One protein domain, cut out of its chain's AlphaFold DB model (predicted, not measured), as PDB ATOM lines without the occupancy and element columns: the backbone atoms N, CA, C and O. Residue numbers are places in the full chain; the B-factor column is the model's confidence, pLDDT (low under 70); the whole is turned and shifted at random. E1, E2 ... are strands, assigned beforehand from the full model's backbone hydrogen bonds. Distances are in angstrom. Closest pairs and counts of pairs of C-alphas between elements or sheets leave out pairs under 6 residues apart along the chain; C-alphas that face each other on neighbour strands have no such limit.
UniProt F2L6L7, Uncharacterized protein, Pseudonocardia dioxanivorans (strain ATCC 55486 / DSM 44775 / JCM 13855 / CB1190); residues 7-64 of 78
ATOM      1  N   TYR A   7      19.924 -33.430   5.835       84.44
ATOM      2  CA  TYR A   7      19.725 -34.867   5.639       84.44
ATOM      3  C   TYR A   7      19.486 -35.171   4.159       84.44
ATOM      4  O   TYR A   7      18.567 -34.613   3.559       84.44
ATOM      5  N   GLU A   8      20.296 -36.041   3.560       83.25
ATOM      6  CA  GLU A   8      20.197 -36.401   2.143       83.25
ATOM      7  C   GLU A   8      20.596 -37.869   1.936       83.25
ATOM      8  O   GLU A   8      21.598 -38.325   2.477       83.25
ATOM      9  N   ASN A   9      19.811 -38.635   1.166       82.75
ATOM     10  CA  ASN A   9      20.075 -40.054   0.866       82.75
ATOM     11  C   ASN A   9      20.325 -40.948   2.105       82.75
ATOM     12  O   ASN A   9      21.071 -41.921   2.033       82.75
ATOM     13  N   GLY A  10      19.696 -40.637   3.245       82.44
ATOM     14  CA  GLY A  10      19.884 -41.397   4.488       82.44
ATOM     15  C   GLY A  10      21.154 -41.038   5.266       82.44
ATOM     16  O   GLY A  10      21.493 -41.738   6.213       82.44
ATOM     17  N   LEU A  11      21.852 -39.972   4.873       83.62
ATOM     18  CA  LEU A  11      23.057 -39.477   5.526       83.62
ATOM     19  C   LEU A  11      22.800 -38.080   6.083       83.62
ATOM     20  O   LEU A  11      22.190 -37.235   5.421       83.62
ATOM     21  N   LEU A  12      23.299 -37.821   7.290       89.06
ATOM     22  CA  LEU A  12      23.399 -36.460   7.800       89.06
ATOM     23  C   LEU A  12      24.676 -35.848   7.230       89.06
ATOM     24  O   LEU A  12      25.752 -36.408   7.389       89.06
ATOM     25  N   LEU A  13      24.563 -34.721   6.545       90.31
ATOM     26  CA  LEU A  13      25.674 -34.033   5.906       90.31
ATOM     27  C   LEU A  13      25.980 -32.733   6.647       90.31
ATOM     28  O   LEU A  13      25.051 -31.985   6.951       90.31
ATOM     29  N   SER A  14      27.256 -32.438   6.880       92.19
ATOM     30  CA  SER A  14      27.725 -31.122   7.333       92.19
ATOM     31  C   SER A  14      28.608 -30.462   6.266       92.19
ATOM     32  O   SER A  14      29.131 -31.157   5.386       92.19
ATOM     33  N   PRO A  15      28.744 -29.125   6.280       93.12
ATOM     34  CA  PRO A  15      29.619 -28.432   5.346       93.12
ATOM     35  C   PRO A  15      31.090 -28.773   5.600       93.12
ATOM     36  O   PRO A  15      31.493 -29.063   6.726       93.12
ATOM     37  N   GLY A  16      31.882 -28.712   4.538       94.00
ATOM     38  CA  GLY A  16      33.322 -28.893   4.582       94.00
ATOM     39  C   GLY A  16      33.956 -28.390   3.294       94.00
ATOM     40  O   GLY A  16      33.330 -28.441   2.233       94.00
ATOM     41  N   SER A  17      35.197 -27.928   3.389       95.25
ATOM     42  CA  SER A  17      35.960 -27.402   2.263       95.25
ATOM     43  C   SER A  17      37.396 -27.905   2.306       95.25
ATOM     44  O   SER A  17      38.048 -27.907   3.349       95.25
ATOM     45  N   LEU A  18      37.908 -28.306   1.145       95.19
ATOM     46  CA  LEU A  18      39.339 -28.496   0.932       95.19
ATOM     47  C   LEU A  18      39.932 -27.167   0.451       95.19
ATOM     48  O   LEU A  18      39.585 -26.711  -0.638       95.19
ATOM     49  N   VAL A  19      40.801 -26.558   1.254       95.06
ATOM     50  CA  VAL A  19      41.327 -25.204   1.038       95.06
ATOM     51  C   VAL A  19      42.817 -25.193   0.719       95.06
ATOM     52  O   VAL A  19      43.579 -26.027   1.211       95.06
ATOM     53  N   GLU A  20      43.230 -24.212  -0.076       95.12
ATOM     54  CA  GLU A  20      44.619 -23.797  -0.278       95.12
ATOM     55  C   GLU A  20      44.766 -22.336   0.161       95.12
ATOM     56  O   GLU A  20      43.949 -21.498  -0.222       95.12
ATOM     57  N   PHE A  21      45.788 -22.016   0.957       95.25
ATOM     58  CA  PHE A  21      46.011 -20.655   1.457       95.25
ATOM     59  C   PHE A  21      46.893 -19.828   0.518       95.25
ATOM     60  O   PHE A  21      47.890 -20.310  -0.019       95.25
ATOM     61  N   ARG A  22      46.546 -18.548   0.335       93.81
ATOM     62  CA  ARG A  22      47.192 -17.653  -0.642       93.81
ATOM     63  C   ARG A  22      48.622 -17.278  -0.280       93.81
ATOM     64  O   ARG A  22      49.427 -16.998  -1.165       93.81
ATOM     65  N   ASP A  23      48.929 -17.224   1.004       91.69
ATOM     66  CA  ASP A  23      50.240 -16.827   1.503       91.69
ATOM     67  C   ASP A  23      51.252 -17.982   1.542       91.69
ATOM     68  O   ASP A  23      52.414 -17.762   1.884       91.69
ATOM     69  N   GLY A  24      50.833 -19.195   1.161       86.50
ATOM     70  CA  GLY A  24      51.692 -20.374   1.142       86.50
ATOM     71  C   GLY A  24      52.092 -20.856   2.537       86.50
ATOM     72  O   GLY A  24      53.117 -21.520   2.667       86.50
ATOM     73  N   CYS A  25      51.319 -20.523   3.583       89.31
ATOM     74  CA  CYS A  25      51.575 -21.019   4.939       89.31
ATOM     75  C   CYS A  25      51.550 -22.556   5.011       89.31
ATOM     76  O   CYS A  25      52.247 -23.136   5.842       89.31
ATOM     77  N   THR A  26      50.779 -23.204   4.136       84.69
ATOM     78  CA  THR A  26      50.731 -24.659   3.983       84.69
ATOM     79  C   THR A  26      51.211 -25.040   2.582       84.69
ATOM     80  O   THR A  26      50.839 -24.411   1.592       84.69
ATOM     81  N   GLU A  27      52.040 -26.079   2.474       82.56
ATOM     82  CA  GLU A  27      52.508 -26.586   1.169       82.56
ATOM     83  C   GLU A  27      51.464 -27.484   0.482       82.56
ATOM     84  O   GLU A  27      51.598 -27.841  -0.689       82.56
ATOM     85  N   THR A  28      50.424 -27.874   1.221       86.50
ATOM     86  CA  THR A  28      49.362 -28.772   0.772       86.50
ATOM     87  C   THR A  28      47.984 -28.192   1.046       86.50
ATOM     88  O   THR A  28      47.823 -27.291   1.869       86.50
ATOM     89  N   LYS A  29      46.974 -28.746   0.370       90.94
ATOM     90  CA  LYS A  29      45.571 -28.448   0.656       90.94
ATOM     91  C   LYS A  29      45.142 -29.088   1.975       90.94
ATOM     92  O   LYS A  29      45.520 -30.229   2.247       90.94
ATOM     93  N   HIS A  30      44.306 -28.399   2.743       92.56
ATOM     94  CA  HIS A  30      43.792 -28.890   4.022       92.56
ATOM     95  C   HIS A  30      42.276 -28.924   4.054       92.56
ATOM     96  O   HIS A  30      41.605 -28.119   3.419       92.56
ATOM     97  N   PHE A  31      41.739 -29.880   4.799       93.12
ATOM     98  CA  PHE A  31      40.308 -30.000   4.997       93.12
ATOM     99  C   PHE A  31      39.875 -29.189   6.220       93.12
ATOM    100  O   PHE A  31      40.451 -29.352   7.295       93.12
ATOM    101  N   ILE A  32      38.865 -28.337   6.053       92.56
ATOM    102  CA  ILE A  32      38.260 -27.533   7.118       92.56
ATOM    103  C   ILE A  32      36.761 -27.828   7.153       92.56
ATOM    104  O   ILE A  32      36.097 -27.846   6.118       92.56
ATOM    105  N   GLU A  33      36.220 -28.038   8.352       92.25
ATOM    106  CA  GLU A  33      34.797 -28.313   8.602       92.25
ATOM    107  C   GLU A  33      33.950 -27.030   8.541       92.25
ATOM    108  O   GLU A  33      33.285 -26.633   9.497       92.25
ATOM    109  N   ALA A  34      34.022 -26.337   7.411       90.38
ATOM    110  CA  ALA A  34      33.258 -25.139   7.111       90.38
ATOM    111  C   ALA A  34      33.039 -25.042   5.599       90.38
ATOM    112  O   ALA A  34      33.836 -25.566   4.823       90.38
ATOM    113  N   ASP A  35      31.963 -24.374   5.188       93.00
ATOM    114  CA  ASP A  35      31.768 -24.001   3.788       93.00
ATOM    115  C   ASP A  35      32.556 -22.714   3.561       93.00
ATOM    116  O   ASP A  35      32.237 -21.687   4.159       93.00
ATOM    117  N   LEU A  36      33.642 -22.827   2.803       94.19
ATOM    118  CA  LEU A  36      34.579 -21.739   2.530       94.19
ATOM    119  C   LEU A  36      34.695 -21.496   1.030       94.19
ATOM    120  O   LEU A  36      34.723 -22.450   0.246       94.19
ATOM    121  N   GLU A  37      34.864 -20.232   0.667       94.75
ATOM    122  CA  GLU A  37      35.101 -19.736  -0.682       94.75
ATOM    123  C   GLU A  37      36.459 -19.016  -0.789       94.75
ATOM    124  O   GLU A  37      37.087 -18.614   0.195       94.75
ATOM    125  N   ALA A  38      36.944 -18.839  -2.021       95.12
ATOM    126  CA  ALA A  38      38.164 -18.076  -2.266       95.12
ATOM    127  C   ALA A  38      37.998 -16.607  -1.830       95.12
ATOM    128  O   ALA A  38      37.029 -15.941  -2.193       95.12
ATOM    129  N   GLY A  39      38.990 -16.084  -1.108       95.94
ATOM    130  CA  GLY A  39      38.994 -14.737  -0.536       95.94
ATOM    131  C   GLY A  39      38.492 -14.653   0.909       95.94
ATOM    132  O   GLY A  39      38.601 -13.586   1.512       95.94
ATOM    133  N   GLU A  40      37.974 -15.741   1.483       96.12
ATOM    134  CA  GLU A  40      37.616 -15.793   2.903       96.12
ATOM    135  C   GLU A  40      38.835 -16.028   3.804       96.12
ATOM    136  O   GLU A  40      39.865 -16.538   3.366       96.12
ATOM    137  N   GLN A  41      38.717 -15.645   5.078       96.12
ATOM    138  CA  GLN A  41      39.710 -15.951   6.109       96.12
ATOM    139  C   GLN A  41      39.332 -17.260   6.796       96.12
ATOM    140  O   GLN A  41      38.188 -17.424   7.220       96.12
ATOM    141  N   ALA A  42      40.290 -18.172   6.927       93.94
ATOM    142  CA  ALA A  42      40.081 -19.445   7.600       93.94
ATOM    143  C   ALA A  42      41.264 -19.799   8.514       93.94
ATOM    144  O   ALA A  42      42.400 -19.406   8.232       93.94
ATOM    145  N   PRO A  43      41.026 -20.542   9.608       93.38
ATOM    146  CA  PRO A  43      42.089 -20.959  10.512       93.38
ATOM    147  C   PRO A  43      43.050 -21.917   9.803       93.38
ATOM    148  O   PRO A  43      42.626 -22.901   9.193       93.38
ATOM    149  N   CYS A  44      44.351 -21.651   9.904       91.12
ATOM    150  CA  CYS A  44      45.366 -22.563   9.397       91.12
ATOM    151  C   CYS A  44      45.533 -23.750  10.360       91.12
ATOM    152  O   CYS A  44      45.592 -23.556  11.571       91.12
ATOM    153  N   PRO A  45      45.609 -24.993   9.862       88.38
ATOM    154  CA  PRO A  45      45.829 -26.160  10.712       88.38
ATOM    155  C   PRO A  45      47.281 -26.295  11.195       88.38
ATOM    156  O   PRO A  45      47.518 -26.944  12.213       88.38
ATOM    157  N   ASP A  46      48.243 -25.687  10.494       90.19
ATOM    158  CA  ASP A  46      49.675 -25.802  10.804       90.19
ATOM    159  C   ASP A  46      50.187 -24.691  11.733       90.19
ATOM    160  O   ASP A  46      51.236 -24.834  12.369       90.19
ATOM    161  N   CYS A  47      49.463 -23.577  11.846       91.38
ATOM    162  CA  CYS A  47      49.828 -22.479  12.732       91.38
ATOM    163  C   CYS A  47      48.606 -21.927  13.475       91.38
ATOM    164  O   CYS A  47      47.471 -22.278  13.198       91.38
ATOM    165  N   SER A  48      48.814 -21.045  14.449       92.00
ATOM    166  CA  SER A  48      47.715 -20.466  15.234       92.00
ATOM    167  C   SER A  48      47.030 -19.263  14.561       92.00
ATOM    168  O   SER A  48      46.372 -18.486  15.251       92.00
ATOM    169  N   GLY A  49      47.278 -19.036  13.270       93.25
ATOM    170  CA  GLY A  49      46.811 -17.874  12.514       93.25
ATOM    171  C   GLY A  49      45.585 -18.161  11.651       93.25
ATOM    172  O   GLY A  49      45.242 -19.310  11.379       93.25
ATOM    173  N   GLU A  50      44.947 -17.088  11.194       95.69
ATOM    174  CA  GLU A  50      43.954 -17.127  10.119       95.69
ATOM    175  C   GLU A  50      44.597 -16.623   8.830       95.69
ATOM    176  O   GLU A  50      45.397 -15.682   8.853       95.69
ATOM    177  N   HIS A  51      44.274 -17.281   7.722       95.19
ATOM    178  CA  HIS A  51      44.888 -17.044   6.425       95.19
ATOM    179  C   HIS A  51      43.821 -16.942   5.340       95.19
ATOM    180  O   HIS A  51      42.777 -17.597   5.401       95.19
ATOM    181  N   GLU A  52      44.106 -16.128   4.323       96.44
ATOM    182  CA  GLU A  52      43.196 -15.938   3.201       96.44
ATOM    183  C   GLU A  52      43.224 -17.164   2.287       96.44
ATOM    184  O   GLU A  52      44.285 -17.610   1.833       96.44
ATOM    185  N   VAL A  53      42.045 -17.690   1.988       96.19
ATOM    186  CA  VAL A  53      41.851 -18.831   1.104       96.19
ATOM    187  C   VAL A  53      42.070 -18.398  -0.348       96.19
ATOM    188  O   VAL A  53      41.397 -17.505  -0.858       96.19
ATOM    189  N   ALA A  54      43.013 -19.036  -1.039       95.56
ATOM    190  CA  ALA A  54      43.262 -18.826  -2.465       95.56
ATOM    191  C   ALA A  54      42.267 -19.602  -3.332       95.56
ATOM    192  O   ALA A  54      41.743 -19.070  -4.311       95.56
ATOM    193  N   GLU A  55      42.024 -20.857  -2.959       94.81
ATOM    194  CA  GLU A  55      41.116 -21.786  -3.623       94.81
ATOM    195  C   GLU A  55      40.408 -22.631  -2.562       94.81
ATOM    196  O   GLU A  55      41.032 -23.077  -1.595       94.81
ATOM    197  N   ALA A  56      39.115 -22.879  -2.765       95.25
ATOM    198  CA  ALA A  56      38.331 -23.795  -1.953       95.25
ATOM    199  C   ALA A  56      37.505 -24.723  -2.840       95.25
ATOM    200  O   ALA A  56      36.947 -24.308  -3.857       95.25
ATOM    201  N   ILE A  57      37.416 -25.986  -2.434       95.62
ATOM    202  CA  ILE A  57      36.547 -26.986  -3.047       95.62
ATOM    203  C   ILE A  57      35.557 -27.451  -1.982       95.62
ATOM    204  O   ILE A  57      35.970 -28.096  -1.017       95.62
ATOM    205  N   SER A  58      34.265 -27.167  -2.173       93.31
ATOM    206  CA  SER A  58      33.207 -27.644  -1.277       93.31
ATOM    207  C   SER A  58      33.096 -29.169  -1.334       93.31
ATOM    208  O   SER A  58      32.867 -29.765  -2.390       93.31
ATOM    209  N   LEU A  59      33.237 -29.801  -0.176       92.56
ATOM    210  CA  LEU A  59      33.192 -31.241   0.042       92.56
ATOM    211  C   LEU A  59      32.318 -31.535   1.275       92.56
ATOM    212  O   LEU A  59      32.793 -31.427   2.406       92.56
ATOM    213  N   PRO A  60      31.045 -31.930   1.082       90.56
ATOM    214  CA  PRO A  60      30.162 -32.275   2.190       90.56
ATOM    215  C   PRO A  60      30.713 -33.450   3.003       90.56
ATOM    216  O   PRO A  60      31.133 -34.463   2.441       90.56
ATOM    217  N   ILE A  61      30.641 -33.348   4.327       90.81
ATOM    218  CA  ILE A  61      31.019 -34.418   5.253       90.81
ATOM    219  C   ILE A  61      29.790 -35.278   5.498       90.81
ATOM    220  O   ILE A  61      28.787 -34.785   6.007       90.81
ATOM    221  N   ALA A  62      29.863 -36.561   5.149       91.12
ATOM    222  CA  ALA A  62      28.795 -37.510   5.427       91.12
ATOM    223  C   ALA A  62      28.977 -38.175   6.795       91.12
ATOM    224  O   ALA A  62      29.940 -38.905   7.025       91.12
ATOM    225  N   HIS A  63      28.003 -37.977   7.677       86.69
ATOM    226  CA  HIS A  63      27.904 -38.624   8.977       86.69
ATOM    227  C   HIS A  63      27.019 -39.863   8.861       86.69
ATOM    228  O   HIS A  63      25.828 -39.780   8.549       86.69
ATOM    229  N   ASN A  64      27.606 -41.029   9.125       79.31
ATOM    230  CA  ASN A  64      26.880 -42.293   9.189       79.31
ATOM    231  C   ASN A  64      26.330 -42.492  10.608       79.31
ATOM    232  O   ASN A  64      26.947 -43.157  11.440       79.31
TER     233      ASN A  64
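Overview. This is residues 7 to 64 of the 78 residues of an uncharacterized protein of Pseudonocardia dioxanivorans (strain ATCC 55486 / DSM 44775 / JCM 13855 / CB1190) (UniProt F2L6L7). A strongly twisted, curled sheet of four strands, E3, E2, E5 and E4, makes the body, and a narrow ribbon of two short strands, E1 and E6, carries on from it as an arm that gives the rod its length. E1 runs on into E2 and E5 runs on into E6, joining the two sheets twice. The printed part has 58 residues with no named helix and six strands, E1 to E6 in chain order; the class is all strand, though under half of the residues, 27, are in named elements. The larger sheet has the order E3, E2, E5, E4, and both sheets are antiparallel. The whole is only just compact, close to loose, with a radius of gyration of the C-alphas of 12.4 A and spans of 39 by 18 by 16 A.

Along the chain. E5, residues 50 to 58, is the longest strand at 18.9 A, beginning at C-alpha 50 (43.954, -17.127, 10.119); it bends by 83 degrees at residue 54. E2 is residues 17 to 21, 12.1 A; E3 is 30 to 32 and E4 is 41 to 43. E1, residues 11 to 14, begins at C-alpha 11 (23.057, -39.477, 5.526), and E6, residues 61 to 63, ends at C-alpha 63 (27.904, -38.624, 8.977).

Arrangement. E2 and E5 are antiparallel at 137 degrees, with N 18 and O 57 at 2.9 A. Edge strand E3 forms a hairpin with E2, N 19 and O 30 at 2.8 A. Edge strand E4 forms a hairpin with E5, N 51 and O 42 at 2.9 A. Pairing is staggered: E5 pairs with E4 over residues 50 to 52 and with E2 over 53 to 58. E1 and E6 are antiparallel, N 63 and O 12 at 2.8 A. E1 and E3 are apart.

Size, cuts and confidence. The C-alphas farthest apart, of Gly 10 and Asp 23, are 39.2 A apart. The printed part has no cut, no link is long, and no printed residue has a pLDDT under 70.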